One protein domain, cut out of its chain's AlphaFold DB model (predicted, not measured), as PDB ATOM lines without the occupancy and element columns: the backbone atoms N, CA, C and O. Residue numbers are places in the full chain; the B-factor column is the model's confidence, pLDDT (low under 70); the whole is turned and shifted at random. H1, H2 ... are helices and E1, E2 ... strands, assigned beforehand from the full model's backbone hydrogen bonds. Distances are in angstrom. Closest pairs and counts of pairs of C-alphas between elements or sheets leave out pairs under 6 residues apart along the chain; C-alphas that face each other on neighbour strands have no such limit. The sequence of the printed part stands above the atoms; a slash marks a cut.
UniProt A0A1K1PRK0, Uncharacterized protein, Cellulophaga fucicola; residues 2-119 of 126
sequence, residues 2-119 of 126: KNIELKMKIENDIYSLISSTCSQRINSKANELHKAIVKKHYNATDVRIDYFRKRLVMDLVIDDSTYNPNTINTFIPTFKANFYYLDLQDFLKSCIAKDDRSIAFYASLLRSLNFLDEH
ATOM      1  N   LYS A   2     220.148 173.704 123.443       74.88
ATOM      2  CA  LYS A   2     220.473 173.958 122.015       74.88
ATOM      3  C   LYS A   2     219.567 173.262 120.979       74.88
ATOM      4  O   LYS A   2     219.145 173.889 120.016       74.88
ATOM      5  N   ASN A   3     219.221 171.986 121.181       83.12
ATOM      6  CA  ASN A   3     218.349 171.258 120.243       83.12
ATOM      7  C   ASN A   3     216.896 171.760 120.234       83.12
ATOM      8  O   ASN A   3     216.251 171.706 119.194       83.12
ATOM      9  N   ILE A   4     216.376 172.244 121.365       90.06
ATOM     10  CA  ILE A   4     215.009 172.782 121.450       90.06
ATOM     11  C   ILE A   4     214.955 174.136 120.735       90.06
ATOM     12  O   ILE A   4     214.068 174.362 119.919       90.06
ATOM     13  N   GLU A   5     215.951 174.992 120.966       92.69
ATOM     14  CA  GLU A   5     216.103 176.284 120.282       92.69
ATOM     15  C   GLU A   5     216.188 176.125 118.762       92.69
ATOM     16  O   GLU A   5     215.502 176.831 118.026       92.69
ATOM     17  N   LEU A   6     216.975 175.156 118.283       91.94
ATOM     18  CA  LEU A   6     217.090 174.892 116.852       91.94
ATOM     19  C   LEU A   6     215.766 174.416 116.239       91.94
ATOM     20  O   LEU A   6     215.394 174.892 115.167       91.94
ATOM     21  N   LYS A   7     215.038 173.516 116.914       94.06
ATOM     22  CA  LYS A   7     213.720 173.051 116.452       94.06
ATOM     23  C   LYS A   7     212.728 174.209 116.349       94.06
ATOM     24  O   LYS A   7     212.099 174.364 115.307       94.06
ATOM     25  N   MET A   8     212.657 175.057 117.378       94.19
ATOM     26  CA  MET A   8     211.803 176.251 117.372       94.19
ATOM     27  C   MET A   8     212.185 177.222 116.253       94.19
ATOM     28  O   MET A   8     211.309 177.789 115.609       94.19
ATOM     29  N   LYS A   9     213.484 177.398 115.984       94.06
ATOM     30  CA  LYS A   9     213.943 178.230 114.870       94.06
ATOM     31  C   LYS A   9     213.453 177.689 113.526       94.06
ATOM     32  O   LYS A   9     212.860 178.440 112.766       94.06
ATOM     33  N   ILE A  10     213.646 176.397 113.259       94.75
ATOM     34  CA  ILE A  10     213.193 175.763 112.008       94.75
ATOM     35  C   ILE A  10     211.672 175.887 111.851       94.75
ATOM     36  O   ILE A  10     211.186 176.179 110.759       94.75
ATOM     37  N   GLU A  11     210.925 175.692 112.939       95.19
ATOM     38  CA  GLU A  11     209.474 175.874 112.971       95.19
ATOM     39  C   GLU A  11     209.081 177.322 112.622       95.19
ATOM     40  O   GLU A  11     208.269 177.560 111.728       95.19
ATOM     41  N   ASN A  12     209.698 178.316 113.258       95.00
ATOM     42  CA  ASN A  12     209.415 179.725 112.980       95.00
ATOM     43  C   ASN A  12     209.800 180.135 111.553       95.00
ATOM     44  O   ASN A  12     209.061 180.890 110.913       95.00
ATOM     45  N   ASP A  13     210.918 179.624 111.040       94.62
ATOM     46  CA  ASP A  13     211.388 179.897 109.684       94.62
ATOM     47  C   ASP A  13     210.390 179.340 108.652       94.62
ATOM     48  O   ASP A  13     210.026 180.048 107.710       94.62
ATOM     49  N   ILE A  14     209.862 178.121 108.852       95.94
ATOM     50  CA  ILE A  14     208.852 177.555 107.941       95.94
ATOM     51  C   ILE A  14     207.516 178.313 108.027       95.94
ATOM     52  O   ILE A  14     206.925 178.616 106.991       95.94
ATOM     53  N   TYR A  15     207.061 178.706 109.225       96.94
ATOM     54  CA  TYR A  15     205.842 179.512 109.397       96.94
ATOM     55  C   TYR A  15     205.948 180.891 108.736       96.94
ATOM     56  O   TYR A  15     205.001 181.352 108.080       96.94
ATOM     57  N   SER A  16     207.095 181.548 108.901       94.56
ATOM     58  CA  SER A  16     207.393 182.843 108.282       94.56
ATOM     59  C   SER A  16     207.414 182.721 106.767       94.56
ATOM     60  O   SER A  16     206.790 183.522 106.068       94.56
ATOM     61  N   LEU A  17     208.048 181.664 106.260       93.44
ATOM     62  CA  LEU A  17     208.135 181.414 104.836       93.44
ATOM     63  C   LEU A  17     206.758 181.170 104.210       93.44
ATOM     64  O   LEU A  17     206.448 181.807 103.209       93.44
ATOM     65  N   ILE A  18     205.904 180.340 104.823       96.44
ATOM     66  CA  ILE A  18     204.516 180.129 104.369       96.44
ATOM     67  C   ILE A  18     203.762 181.462 104.293       96.44
ATOM     68  O   ILE A  18     203.064 181.731 103.317       96.44
ATOM     69  N   SER A  19     203.906 182.309 105.315       96.06
ATOM     70  CA  SER A  19     203.215 183.605 105.364       96.06
ATOM     71  C   SER A  19     203.699 184.541 104.248       96.06
ATOM     72  O   SER A  19     202.906 185.199 103.570       96.06
ATOM     73  N   SER A  20     205.009 184.559 103.996       93.44
ATOM     74  CA  SER A  20     205.610 185.332 102.908       93.44
ATOM     75  C   SER A  20     205.175 184.828 101.528       93.44
ATOM     76  O   SER A  20     204.784 185.626 100.679       93.44
ATOM     77  N   THR A  21     205.175 183.516 101.291       94.06
ATOM     78  CA  THR A  21     204.826 182.959  99.977       94.06
ATOM     79  C   THR A  21     203.333 183.022  99.675       94.06
ATOM     80  O   THR A  21     202.970 183.084  98.505       94.06
ATOM     81  N   CYS A  22     202.464 183.039 100.691       94.25
ATOM     82  CA  CYS A  22     201.017 183.199 100.508       94.25
ATOM     83  C   CYS A  22     200.584 184.655 100.282       94.25
ATOM     84  O   CYS A  22     199.549 184.885  99.661       94.25
ATOM     85  N   SER A  23     201.357 185.632 100.764       88.50
ATOM     86  CA  SER A  23     201.053 187.065 100.605       88.50
ATOM     87  C   SER A  23     201.535 187.659  99.276       88.50
ATOM     88  O   SER A  23     201.188 188.789  98.936       88.50
ATOM     89  N   GLN A  24     202.317 186.904  98.504       87.25
ATOM     90  CA  GLN A  24     202.890 187.327  97.227       87.25
ATOM     91  C   GLN A  24     202.291 186.549  96.050       87.25
ATOM     92  O   GLN A  24     201.618 185.530  96.209       87.25
ATOM     93  N   ARG A  25     202.573 187.004  94.822       90.50
ATOM     94  CA  ARG A  25     202.243 186.229  93.621       90.50
ATOM     95  C   ARG A  25     202.987 184.894  93.659       90.50
ATOM     96  O   ARG A  25     204.215 184.867  93.711       90.50
ATOM     97  N   ILE A  26     202.241 183.795  93.554       92.31
ATOM     98  CA  ILE A  26     202.822 182.454  93.604       92.31
ATOM     99  C   ILE A  26     203.766 182.230  92.418       92.31
ATOM    100  O   ILE A  26     203.343 182.205  91.261       92.31
ATOM    101  N   ASN A  27     205.046 182.036  92.728       90.94
ATOM    102  CA  ASN A  27     206.079 181.607  91.789       90.94
ATOM    103  C   ASN A  27     206.353 180.093  91.925       90.94
ATOM    104  O   ASN A  27     205.729 179.404  92.736       90.94
ATOM    105  N   SER A  28     207.281 179.561  91.123       90.88
ATOM    106  CA  SER A  28     207.626 178.132  91.133       90.88
ATOM    107  C   SER A  28     208.113 177.649  92.503       90.88
ATOM    108  O   SER A  28     207.598 176.651  92.997       90.88
ATOM    109  N   LYS A  29     209.012 178.391  93.163       90.56
ATOM    110  CA  LYS A  29     209.538 178.036  94.494       90.56
ATOM    111  C   LYS A  29     208.446 178.001  95.564       90.56
ATOM    112  O   LYS A  29     208.389 177.066  96.358       90.56
ATOM    113  N   ALA A  30     207.556 178.993  95.570       93.62
ATOM    114  CA  ALA A  30     206.397 179.016  96.459       93.62
ATOM    115  C   ALA A  30     205.481 177.810  96.199       93.62
ATOM    116  O   ALA A  30     205.026 177.152  97.130       93.62
ATOM    117  N   ASN A  31     205.245 177.467  94.930       95.62
ATOM    118  CA  ASN A  31     204.456 176.290  94.582       95.62
ATOM    119  C   ASN A  31     205.107 174.974  95.024       95.62
ATOM    120  O   ASN A  31     204.400 174.101  95.526       95.62
ATOM    121  N   GLU A  32     206.420 174.834  94.874       95.06
ATOM    122  CA  GLU A  32     207.175 173.672  95.347       95.06
ATOM    123  C   GLU A  32     207.111 173.538  96.868       95.06
ATOM    124  O   GLU A  32     206.796 172.457  97.362       95.06
ATOM    125  N   LEU A  33     207.304 174.639  97.601       96.19
ATOM    126  CA  LEU A  33     207.145 174.688  99.055       96.19
ATOM    127  C   LEU A  33     205.755 174.202  99.482       96.19
ATOM    128  O   LEU A  33     205.639 173.284 100.294       96.19
ATOM    129  N   HIS A  34     204.699 174.803  98.926       97.25
ATOM    130  CA  HIS A  34     203.322 174.485  99.304       97.25
ATOM    131  C   HIS A  34     203.000 173.011  99.021       97.25
ATOM    132  O   HIS A  34     202.443 172.319  99.871       97.25
ATOM    133  N   LYS A  35     203.408 172.499  97.852       97.75
ATOM    134  CA  LYS A  35     203.245 171.082  97.502       97.75
ATOM    135  C   LYS A  35     204.012 170.172  98.455       97.75
ATOM    136  O   LYS A  35     203.456 169.167  98.879       97.75
ATOM    137  N   ALA A  36     205.258 170.500  98.796       97.56
ATOM    138  CA  ALA A  36     206.089 169.683  99.678       97.56
ATOM    139  C   ALA A  36     205.486 169.558 101.086       97.56
ATOM    140  O   ALA A  36     205.458 168.460 101.643       97.56
ATOM    141  N   ILE A  37     204.944 170.654 101.627       97.94
ATOM    142  CA  ILE A  37     204.238 170.663 102.916       97.94
ATOM    143  C   ILE A  37     203.025 169.725 102.875       97.94
ATOM    144  O   ILE A  37     202.901 168.841 103.722       97.94
ATOM    145  N   VAL A  38     202.163 169.867 101.861       97.94
ATOM    146  CA  VAL A  38     200.959 169.033 101.713       97.94
ATOM    147  C   VAL A  38     201.323 167.561 101.506       97.94
ATOM    148  O   VAL A  38     200.740 166.696 102.157       97.94
ATOM    149  N   LYS A  39     202.310 167.265 100.646       97.31
ATOM    150  CA  LYS A  39     202.793 165.895 100.404       97.31
ATOM    151  C   LYS A  39     203.239 165.227 101.698       97.31
ATOM    152  O   LYS A  39     202.839 164.099 101.969       97.31
ATOM    153  N   LYS A  40     204.026 165.938 102.511       96.75
ATOM    154  CA  LYS A  40     204.519 165.432 103.796       96.75
ATOM    155  C   LYS A  40     203.391 165.184 104.798       96.75
ATOM    156  O   LYS A  40     203.477 164.209 105.541       96.75
ATOM    157  N   HIS A  41     202.386 166.060 104.845       96.75
ATOM    158  CA  HIS A  41     201.282 165.960 105.801       96.75
ATOM    159  C   HIS A  41     200.345 164.790 105.489       96.75
ATOM    160  O   HIS A  41     200.028 164.003 106.373       96.75
ATOM    161  N   TYR A  42     199.943 164.651 104.225       95.69
ATOM    162  CA  TYR A  42     198.966 163.645 103.804       95.69
ATOM    163  C   TYR A  42     199.582 162.328 103.319       95.69
ATOM    164  O   TYR A  42     198.848 161.450 102.877       95.69
ATOM    165  N   ASN A  43     200.910 162.188 103.367       93.88
ATOM    166  CA  ASN A  43     201.626 161.068 102.749       93.88
ATOM    167  C   ASN A  43     201.226 160.881 101.269       93.88
ATOM    168  O   ASN A  43     200.816 159.805 100.835       93.88
ATOM    169  N   ALA A  44     201.274 161.975 100.504       95.62
ATOM    170  CA  ALA A  44     200.847 162.000  99.108       95.62
ATOM    171  C   ALA A  44     202.038 161.920  98.144       95.62
ATOM    172  O   ALA A  44     203.071 162.564  98.353       95.62
ATOM    173  N   THR A  45     201.874 161.189  97.042       94.00
ATOM    174  CA  THR A  45     202.898 161.054  95.992       94.00
ATOM    175  C   THR A  45     202.894 162.256  95.049       94.00
ATOM    176  O   THR A  45     203.955 162.813  94.735       94.00
ATOM    177  N   ASP A  46     201.709 162.733  94.657       95.81
ATOM    178  CA  ASP A  46     201.515 163.961  93.884       95.81
ATOM    179  C   ASP A  46     200.536 164.927  94.555       95.81
ATOM    180  O   ASP A  46     199.607 164.524  95.252       95.81
ATOM    181  N   VAL A  47     200.768 166.224  94.339       97.81
ATOM    182  CA  VAL A  47     199.911 167.317  94.808       97.81
ATOM    183  C   VAL A  47     199.854 168.396  93.735       97.81
ATOM    184  O   VAL A  47     200.878 168.905  93.272       97.81
ATOM    185  N   ARG A  48     198.640 168.821  93.401       97.88
ATOM    186  CA  ARG A  48     198.333 169.961  92.538       97.88
ATOM    187  C   ARG A  48     197.452 170.945  93.293       97.88
ATOM    188  O   ARG A  48     196.422 170.564  93.840       97.88
ATOM    189  N   ILE A  49     197.855 172.213  93.288       97.38
ATOM    190  CA  ILE A  49     197.133 173.305  93.946       97.38
ATOM    191  C   ILE A  49     196.621 174.253  92.865       97.38
ATOM    192  O   ILE A  49     197.415 174.841  92.130       97.38
ATOM    193  N   ASP A  50     195.305 174.382  92.761       96.62
ATOM    194  CA  ASP A  50     194.641 175.418  91.978       96.62
ATOM    195  C   ASP A  50     194.354 176.598  92.910       96.62
ATOM    196  O   ASP A  50     193.366 176.611  93.649       96.62
ATOM    197  N   TYR A  51     195.262 177.577  92.887       95.81
ATOM    198  CA  TYR A  51     195.200 178.744  93.765       95.81
ATOM    199  C   TYR A  51     193.989 179.634  93.514       95.81
ATOM    200  O   TYR A  51     193.473 180.240  94.449       95.81
ATOM    201  N   PHE A  52     193.526 179.693  92.264       94.44
ATOM    202  CA  PHE A  52     192.397 180.527  91.869       94.44
ATOM    203  C   PHE A  52     191.075 179.911  92.327       94.44
ATOM    204  O   PHE A  52     190.232 180.597  92.898       94.44
ATOM    205  N   ARG A  53     190.907 178.598  92.129       96.44
ATOM    206  CA  ARG A  53     189.689 177.869  92.528       96.44
ATOM    207  C   ARG A  53     189.723 177.346  93.962       96.44
ATOM    208  O   ARG A  53     188.800 176.639  94.362       96.44
ATOM    209  N   LYS A  54     190.786 177.656  94.707       96.94
ATOM    210  CA  LYS A  54     191.044 177.188  96.074       96.94
ATOM    211  C   LYS A  54     190.892 175.671  96.235       96.94
ATOM    212  O   LYS A  54     190.226 175.181  97.147       96.94
ATOM    213  N   ARG A  55     191.477 174.927  95.294       97.25
ATOM    214  CA  ARG A  55     191.296 173.478  95.171       97.25
ATOM    215  C   ARG A  55     192.626 172.752  95.243       97.25
ATOM    216  O   ARG A  55     193.623 173.183  94.668       97.25
ATOM    217  N   LEU A  56     192.612 171.614  95.912       96.94
ATOM    218  CA  LEU A  56     193.751 170.739  96.100       96.94
ATOM    219  C   LEU A  56     193.412 169.363  95.538       96.94
ATOM    220  O   LEU A  56     192.394 168.777  95.899       96.94
ATOM    221  N   VAL A  57     194.255 168.853  94.650       97.94
ATOM    222  CA  VAL A  57     194.150 167.494  94.114       97.94
ATOM    223  C   VAL A  57     195.415 166.754  94.491       97.94
ATOM    224  O   VAL A  57     196.506 167.274  94.261       97.94
ATOM    225  N   MET A  58     195.284 165.568  95.068       97.12
ATOM    226  CA  MET A  58     196.435 164.791  95.512       97.12
ATOM    227  C   MET A  58     196.209 163.293  95.358       97.12
ATOM    228  O   MET A  58     195.070 162.836  95.408       97.12
ATOM    229  N   ASP A  59     197.302 162.554  95.214       96.69
ATOM    230  CA  ASP A  59     197.300 161.094  95.174       96.69
ATOM    231  C   ASP A  59     197.850 160.571  96.509       96.69
ATOM    232  O   ASP A  59     199.052 160.626  96.768       96.69
ATOM    233  N   LEU A  60     196.945 160.132  97.386       95.12
ATOM    234  CA  LEU A  60     197.235 159.650  98.740       95.12
ATOM    235  C   LEU A  60     197.732 158.212  98.701       95.12
ATOM    236  O   LEU A  60     197.083 157.387  98.066       95.12
ATOM    237  N   VAL A  61     198.812 157.883  99.408       94.00
ATOM    238  CA  VAL A  61     199.216 156.481  99.593       94.00
ATOM    239  C   VAL A  61     198.199 155.783 100.501       94.00
ATOM    240  O   VAL A  61     197.956 156.242 101.616       94.00
ATOM    241  N   ILE A  62     197.586 154.701 100.013       91.38
ATOM    242  CA  ILE A  62     196.589 153.919 100.774       91.38
ATOM    243  C   ILE A  62     197.280 152.859 101.633       91.38
ATOM    244  O   ILE A  62     196.858 152.591 102.754       91.38
ATOM    245  N   ASP A  63     198.327 152.254 101.080       86.62
ATOM    246  CA  ASP A  63     199.066 151.162 101.692       86.62
ATOM    247  C   ASP A  63     200.551 151.346 101.379       86.62
ATOM    248  O   ASP A  63     200.968 151.295 100.219       86.62
ATOM    249  N   ASP A  64     201.336 151.625 102.416       84.56
ATOM    250  CA  ASP A  64     202.784 151.780 102.331       84.56
ATOM    251  C   ASP A  64     203.534 150.477 102.645       84.56
ATOM    252  O   ASP A  64     204.759 150.444 102.530       84.56
ATOM    253  N   SER A  65     202.836 149.373 102.940       87.88
ATOM    254  CA  SER A  65     203.464 148.064 103.173       87.88
ATOM    255  C   SER A  65     204.169 147.515 101.931       87.88
ATOM    256  O   SER A  65     205.120 146.740 102.038       87.88
ATOM    257  N   THR A  66     203.745 147.952 100.743       84.25
ATOM    258  CA  THR A  66     204.371 147.578  99.472       84.25
ATOM    259  C   THR A  66     205.612 148.412  99.153       84.25
ATOM    260  O   THR A  66     206.297 148.119  98.173       84.25
ATOM    261  N   TYR A  67     205.910 149.457  99.933       87.75
ATOM    262  CA  TYR A  67     207.096 150.282  99.734       87.75
ATOM    263  C   TYR A  67     208.340 149.591 100.296       87.75
ATOM    264  O   TYR A  67     208.448 149.328 101.494       87.75
ATOM    265  N   ASN A  68     209.332 149.364  99.436       88.56
ATOM    266  CA  ASN A  68     210.643 148.870  99.834       88.56
ATOM    267  C   ASN A  68     211.729 149.907  99.496       88.56
ATOM    268  O   ASN A  68     211.965 150.181  98.315       88.56
ATOM    269  N   PRO A  69     212.433 150.468 100.497       87.94
ATOM    270  CA  PRO A  69     213.463 151.480 100.263       87.94
ATOM    271  C   PRO A  69     214.709 150.938  99.541       87.94
ATOM    272  O   PRO A  69     215.500 151.724  99.030       87.94
ATOM    273  N   ASN A  70     214.892 149.615  99.481       93.38
ATOM    274  CA  ASN A  70     216.057 148.972  98.866       93.38
ATOM    275  C   ASN A  70     215.845 148.609  97.388       93.38
ATOM    276  O   ASN A  70     216.737 148.036  96.764       93.38
ATOM    277  N   THR A  71     214.671 148.899  96.820       91.75
ATOM    278  CA  THR A  71     214.326 148.542  95.437       91.75
ATOM    279  C   THR A  71     213.639 149.689  94.708       91.75
ATOM    280  O   THR A  71     213.061 150.586  95.321       91.75
ATOM    281  N   ILE A  72     213.648 149.641  93.376       86.56
ATOM    282  CA  ILE A  72     212.833 150.543  92.559       86.56
ATOM    283  C   ILE A  72     211.370 150.103  92.685       86.56
ATOM    284  O   ILE A  72     210.983 149.055  92.172       86.56
ATOM    285  N   ASN A  73     210.562 150.908  93.372       85.44
ATOM    286  CA  ASN A  73     209.132 150.657  93.529       85.44
ATOM    287  C   ASN A  73     208.402 151.079  92.246       85.44
ATOM    288  O   ASN A  73     208.360 152.266  91.923       85.44
ATOM    289  N   THR A  74     207.837 150.124  91.504       86.38
ATOM    290  CA  THR A  74     207.102 150.394  90.251       86.38
ATOM    291  C   THR A  74     205.621 150.685  90.473       86.38
ATOM    292  O   THR A  74     204.969 151.249  89.597       86.38
ATOM    293  N   PHE A  75     205.080 150.300  91.629       84.44
ATOM    294  CA  PHE A  75     203.682 150.493  91.982       84.44
ATOM    295  C   PHE A  75     203.539 150.716  93.488       84.44
ATOM    296  O   PHE A  75     204.065 149.945  94.288       84.44
ATOM    297  N   ILE A  76     202.823 151.777  93.858       88.62
ATOM    298  CA  ILE A  76     202.365 152.049  95.221       88.62
ATOM    299  C   ILE A  76     200.876 152.385  95.093       88.62
ATOM    300  O   ILE A  76     200.551 153.300  94.329       88.62
ATOM    301  N   PRO A  77     199.965 151.662  95.769       92.31
ATOM    302  CA  PRO A  77     198.536 151.942  95.694       92.31
ATOM    303  C   PRO A  77     198.214 153.368  96.153       92.31
ATOM    304  O   PRO A  77     198.548 153.757  97.277       92.31
ATOM    305  N   THR A  78     197.529 154.139  95.303       95.00
ATOM    306  CA  THR A  78     197.093 155.499  95.640       95.00
ATOM    307  C   THR A  78     195.594 155.722  95.471       95.00
ATOM    308  O   THR A  78     194.930 155.095  94.644       95.00
ATOM    309  N   PHE A  79     195.055 156.653  96.261       94.50
ATOM    310  CA  PHE A  79     193.699 157.174  96.147       94.50
ATOM    311  C   PHE A  79     193.743 158.644  95.738       94.50
ATOM    312  O   PHE A  79     194.363 159.473  96.407       94.50
ATOM    313  N   LYS A  80     193.034 158.986  94.661       96.56
ATOM    314  CA  LYS A  80     192.938 160.368  94.203       96.56
ATOM    315  C   LYS A  80     191.924 161.139  95.037       96.56
ATOM    316  O   LYS A  80     190.717 160.935  94.914       96.56
ATOM    317  N   ALA A  81     192.415 162.081  95.825       96.00
ATOM    318  CA  ALA A  81     191.613 162.925  96.688       96.00
ATOM    319  C   ALA A  81     191.509 164.358  96.155       96.00
ATOM    320  O   ALA A  81     192.375 164.856  95.425       96.00
ATOM    321  N   ASN A  82     190.410 165.024  96.507       96.56
ATOM    322  CA  ASN A  82     190.101 166.353  96.018       96.56
ATOM    323  C   ASN A  82     189.400 167.191  97.083       96.56
ATOM    324  O   ASN A  82     188.308 166.835  97.520       96.56
ATOM    325  N   PHE A  83     190.016 168.304  97.470       93.38
ATOM    326  CA  PHE A  83     189.563 169.119  98.589       93.38
ATOM    327  C   PHE A  83     189.519 170.597  98.233       93.38
ATOM    328  O   PHE A  83     190.290 171.085  97.404       93.38
ATOM    329  N   TYR A  84     188.636 171.311  98.917       96.75
ATOM    330  CA  TYR A  84     188.610 172.766  98.928       96.75
ATOM    331  C   TYR A  84     189.284 173.273 100.199       96.75
ATOM    332  O   TYR A  84     189.123 172.675 101.263       96.75
ATOM    333  N   TYR A  85     190.008 174.382 100.093       95.56
ATOM    334  CA  TYR A  85     190.523 175.114 101.249       95.56
ATOM    335  C   TYR A  85     189.938 176.529 101.269       95.56
ATOM    336  O   TYR A  85     189.610 177.099 100.231       95.56
ATOM    337  N   LEU A  86     189.781 177.106 102.460       95.00
ATOM    338  CA  LEU A  86     189.221 178.453 102.611       95.00
ATOM    339  C   LEU A  86     190.317 179.513 102.520       95.00
ATOM    340  O   LEU A  86     190.254 180.406 101.667       95.00
ATOM    341  N   ASP A  87     191.333 179.356 103.362       96.19
ATOM    342  CA  ASP A  87     192.537 180.169 103.394       96.19
ATOM    343  C   ASP A  87     193.764 179.277 103.185       96.19
ATOM    344  O   ASP A  87     193.889 178.219 103.803       96.19
ATOM    345  N   LEU A  88     194.640 179.673 102.259       96.38
ATOM    346  CA  LEU A  88     195.814 178.876 101.902       96.38
ATOM    347  C   LEU A  88     196.850 178.879 103.025       96.38
ATOM    348  O   LEU A  88     197.466 177.847 103.288       96.38
ATOM    349  N   GLN A  89     197.062 180.032 103.659       97.50
ATOM    350  CA  GLN A  89     198.094 180.192 104.669       97.50
ATOM    351  C   GLN A  89     197.741 179.359 105.896       97.50
ATOM    352  O   GLN A  89     198.559 178.553 106.337       97.50
ATOM    353  N   ASP A  90     196.525 179.500 106.412       97.75
ATOM    354  CA  ASP A  90     196.060 178.764 107.586       97.75
ATOM    355  C   ASP A  90     196.023 177.257 107.320       97.75
ATOM    356  O   ASP A  90     196.450 176.468 108.164       97.75
ATOM    357  N   PHE A  91     195.614 176.849 106.113       97.75
ATOM    358  CA  PHE A  91     195.672 175.454 105.684       97.75
ATOM    359  C   PHE A  91     197.105 174.896 105.668       97.75
ATOM    360  O   PHE A  91     197.367 173.823 106.202       97.75
ATOM    361  N   LEU A  92     198.069 175.609 105.083       98.19
ATOM    362  CA  LEU A  92     199.460 175.142 105.053       98.19
ATOM    363  C   LEU A  92     200.081 175.118 106.451       98.19
ATOM    364  O   LEU A  92     200.845 174.209 106.771       98.19
ATOM    365  N   LYS A  93     199.735 176.091 107.296       98.00
ATOM    366  CA  LYS A  93     200.179 176.165 108.691       98.00
ATOM    367  C   LYS A  93     199.644 175.010 109.532       98.00
ATOM    368  O   LYS A  93     200.385 174.496 110.369       98.00
ATOM    369  N   SER A  94     198.403 174.579 109.301       97.31
ATOM    370  CA  SER A  94     197.825 173.414 109.983       97.31
ATOM    371  C   SER A  94     198.448 172.089 109.530       97.31
ATOM    372  O   SER A  94     198.418 171.113 110.277       97.31
ATOM    373  N   CYS A  95     199.087 172.062 108.357       97.56
ATOM    374  CA  CYS A  95     199.810 170.892 107.864       97.56
ATOM    375  C   CYS A  95     201.172 170.662 108.556       97.56
ATOM    376  O   CYS A  95     201.789 169.611 108.355       97.56
ATOM    377  N   ILE A  96     201.673 171.621 109.345       97.69
ATOM    378  CA  ILE A  96     203.005 171.551 109.961       97.69
ATOM    379  C   ILE A  96     202.999 170.656 111.203       97.69
ATOM    380  O   ILE A  96     202.312 170.925 112.186       97.69
ATOM    381  N   ALA A  97     203.814 169.600 111.169       96.31
ATOM    382  CA  ALA A  97     203.993 168.660 112.273       96.31
ATOM    383  C   ALA A  97     205.277 168.957 113.061       96.31
ATOM    384  O   ALA A  97     206.313 169.284 112.487       96.31
ATOM    385  N   LYS A  98     205.230 168.810 114.388       94.19
ATOM    386  CA  LYS A  98     206.334 169.208 115.286       94.19
ATOM    387  C   LYS A  98     207.254 168.056 115.701       94.19
ATOM    388  O   LYS A  98     208.135 168.246 116.535       94.19
ATOM    389  N   ASP A  99     207.046 166.860 115.153       94.81
ATOM    390  CA  ASP A  99     207.887 165.701 115.447       94.81
ATOM    391  C   ASP A  99     209.266 165.812 114.781       94.81
ATOM    392  O   ASP A  99     209.442 166.463 113.751       94.81
ATOM    393  N   ASP A 100     210.253 165.128 115.355       94.06
ATOM    394  CA  ASP A 100     211.662 165.245 114.968       94.06
ATOM    395  C   ASP A 100     211.917 164.935 113.489       94.06
ATOM    396  O   ASP A 100     212.747 165.593 112.856       94.06
ATOM    397  N   ARG A 101     211.176 163.978 112.910       94.56
ATOM    398  CA  ARG A 101     211.309 163.630 111.487       94.56
ATOM    399  C   ARG A 101     210.783 164.755 110.605       94.56
ATOM    400  O   ARG A 101     211.405 165.082 109.596       94.56
ATOM    401  N   SER A 102     209.663 165.361 110.987       96.31
ATOM    402  CA  SER A 102     209.092 166.501 110.267       96.31
ATOM    403  C   SER A 102     209.983 167.740 110.369       96.31
ATOM    404  O   SER A 102     210.246 168.371 109.349       96.31
ATOM    405  N   ILE A 103     210.562 168.031 111.539       96.56
ATOM    406  CA  ILE A 103     211.522 169.139 111.685       96.56
ATOM    407  C   ILE A 103     212.764 168.933 110.808       96.56
ATOM    408  O   ILE A 103     213.190 169.864 110.120       96.56
ATOM    409  N   ALA A 104     213.329 167.723 110.775       95.19
ATOM    410  CA  ALA A 104     214.458 167.411 109.898       95.19
ATOM    411  C   ALA A 104     214.101 167.601 108.411       95.19
ATOM    412  O   ALA A 104     214.885 168.173 107.647       95.19
ATOM    413  N   PHE A 105     212.896 167.187 108.011       96.38
ATOM    414  CA  PHE A 105     212.371 167.433 106.669       96.38
ATOM    415  C   PHE A 105     212.285 168.935 106.360       96.38
ATOM    416  O   PHE A 105     212.821 169.366 105.337       96.38
ATOM    417  N   TYR A 106     211.704 169.757 107.241       96.00
ATOM    418  CA  TYR A 106     211.601 171.204 107.006       96.00
ATOM    419  C   TYR A 106     212.968 171.887 106.945       96.00
ATOM    420  O   TYR A 106     213.182 172.725 106.074       96.00
ATOM    421  N   ALA A 107     213.926 171.485 107.783       94.25
ATOM    422  CA  ALA A 107     215.299 171.978 107.691       94.25
ATOM    423  C   ALA A 107     215.920 171.689 106.313       94.25
ATOM    424  O   ALA A 107     216.564 172.555 105.717       94.25
ATOM    425  N   SER A 108     215.695 170.482 105.779       93.88
ATOM    426  CA  SER A 108     216.173 170.108 104.445       93.88
ATOM    427  C   SER A 108     215.499 170.916 103.330       93.88
ATOM    428  O   SER A 108     216.183 171.345 102.400       93.88
ATOM    429  N   LEU A 109     214.199 171.192 103.471       93.00
ATOM    430  CA  LEU A 109     213.393 171.951 102.516       93.00
ATOM    431  C   LEU A 109     213.787 173.436 102.480       93.00
ATOM    432  O   LEU A 109     213.949 174.017 101.408       93.00
ATOM    433  N   LEU A 110     214.004 174.043 103.651       91.94
ATOM    434  CA  LEU A 110     214.495 175.420 103.774       91.94
ATOM    435  C   LEU A 110     215.864 175.587 103.102       91.94
ATOM    436  O   LEU A 110     216.114 176.589 102.427       91.94
ATOM    437  N   ARG A 111     216.735 174.580 103.244       89.75
ATOM    438  CA  ARG A 111     218.041 174.545 102.581       89.75
ATOM    439  C   ARG A 111     217.915 174.383 101.067       89.75
ATOM    440  O   ARG A 111     218.559 175.130 100.344       89.75
ATOM    441  N   SER A 112     217.099 173.446 100.575       84.88
ATOM    442  CA  SER A 112     216.997 173.151  99.134       84.88
ATOM    443  C   SER A 112     216.413 174.298  98.314       84.88
ATOM    444  O   SER A 112     216.733 174.451  97.142       84.88
ATOM    445  N   LEU A 113     215.550 175.110  98.921       75.56
ATOM    446  CA  LEU A 113     214.931 176.253  98.253       75.56
ATOM    447  C   LEU A 113     215.801 177.529  98.321       75.56
ATOM    448  O   LEU A 113     215.382 178.590  97.848       75.56
ATOM    449  N   ASN A 114     217.028 177.418  98.855       69.94
ATOM    450  CA  ASN A 114     217.999 178.494  99.085       69.94
ATOM    451  C   ASN A 114     217.479 179.638  99.977       69.94
ATOM    452  O   ASN A 114     218.000 180.752  99.927       69.94
ATOM    453  N   PHE A 115     216.477 179.389 100.828       61.75
ATOM    454  CA  PHE A 115     215.955 180.423 101.730       61.75
ATOM    455  C   PHE A 115     216.940 180.789 102.849       61.75
ATOM    456  O   PHE A 115     216.905 181.912 103.344       61.75
ATOM    457  N   LEU A 116     217.868 179.890 103.203       50.28
ATOM    458  CA  LEU A 116     218.935 180.164 104.175       50.28
ATOM    459  C   LEU A 116     220.051 181.080 103.623       50.28
ATOM    460  O   LEU A 116     220.675 181.807 104.400       50.28
ATOM    461  N   ASP A 117     220.257 181.096 102.302       49.34
ATOM    462  CA  ASP A 117     221.288 181.914 101.644       49.34
ATOM    463  C   ASP A 117     220.773 183.310 101.253       49.34
ATOM    464  O   ASP A 117     221.507 184.295 101.331       49.34
ATOM    465  N   GLU A 118     219.494 183.429 100.879       51.31
ATOM    466  CA  GLU A 118     218.864 184.710 100.515       51.31
ATOM    467  C   GLU A 118     218.647 185.624 101.738       51.31
ATOM    468  O   GLU A 118     218.897 186.828 101.663       51.31
ATOM    469  N   HIS A 119     218.293 185.065 102.905       44.12
ATOM    470  CA  HIS A 119     218.140 185.844 104.143       44.12
ATOM    471  C   HIS A 119     219.474 186.451 104.632       44.12
ATOM    472  O   HIS A 119     219.483 187.519 105.242       44.12
TER     473      HIS A 119
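What this domain is: This is residues 2 to 119 of the 126 residues of an uncharacterized protein of Cellulophaga fucicola (UniProt A0A1K1PRK0). A small three-stranded sheet, E1, E2 and E3, has the helix H2 slanting over one face, its other face bare, and on the side of H2 away from the sheet the long helix H1 runs past, with H3 packed near one end of H1 and H4 crossing it farther along. Residues 69 to 74 of the loop between E2 and E3 stick out freely. The printed part has 118 residues, with five named helices and three named strands in the order H1 H2 E1 E2 E3 H3 H4 H5; the sheet order is E1 - E2 - E3, antiparallel, and the class is mixed, helices and strands. It is compact, with a radius of gyration of the C-alphas of 15.2 A and spans of 40 by 38 by 22 A.

How they stand to each other: H1, residues 2 to 23, and H2, residues 28 to 42, only just touch, with 3 pairs of C-alphas within 8 A; the closest are Thr 21 and Ala 30, 5.5 A, at a steep tilt of 58 degrees, opposite ways. H2 is on the sheet of E1, residues 44 to 50, E2, residues 55 to 61, and E3, residues 78 to 84, at a height over the sheet of 7.5 A. It lies over E1 and runs slantwise to the strands, at 50 degrees to E1 on the local plane; H2 and the sheet make two layers, a helix on one face of a sheet. The strands form a meander, each the antiparallel neighbour of the one before, with two hairpins. N 48 and O 57 are 2.8 A apart across E1 and E2, and N 58 and O 81 are 3.0 A apart across E2 and E3, both within hydrogen-bond range. H3, residues 88 to 94, touches residues 15 to 22 of H1 at a shallow tilt of 20 degrees, opposite ways; the closest C-alphas are Cys 22 and Gln 89, 5.9 A. H4, residues 100 to 112, touches residues 7 to 14 of H1 at a steep tilt of 55 degrees; the closest C-alphas are Ile 10 and Ala 107, 6.1 A. H5, residues 115 to 119, is close to H4 but not clearly touching; the C-alphas of Leu 110 and Leu 116 are 6.5 A apart. In H1, H2, H3, H4 and H5 every O i to N i+4 pair is within hydrogen-bond range.

Where its parts are: H1 begins at C-alpha 2 (220.473, 173.958, 122.015) and is 31.7 A long. H2 is 21.1 A, E1 16.4 A, E2 19.3 A, E3 19.5 A, H3 10.0 A, H4 18.5 A and H5 6.3 A long from first to last C-alpha. E3 begins at C-alpha 78 (197.093, 155.499, 95.640), and H5 ends at C-alpha 119 (218.140, 185.844, 104.143).

The domain as a whole: The C-alphas of Lys 2 and Arg 53, the two farthest apart, are 42.8 A apart. The printed part has no cut. The link from E2 to E3, 16 residues, is long; the other links are tight. Mean pLDDT of the printed part is 91.6, and residues 114 to 119 are under 70.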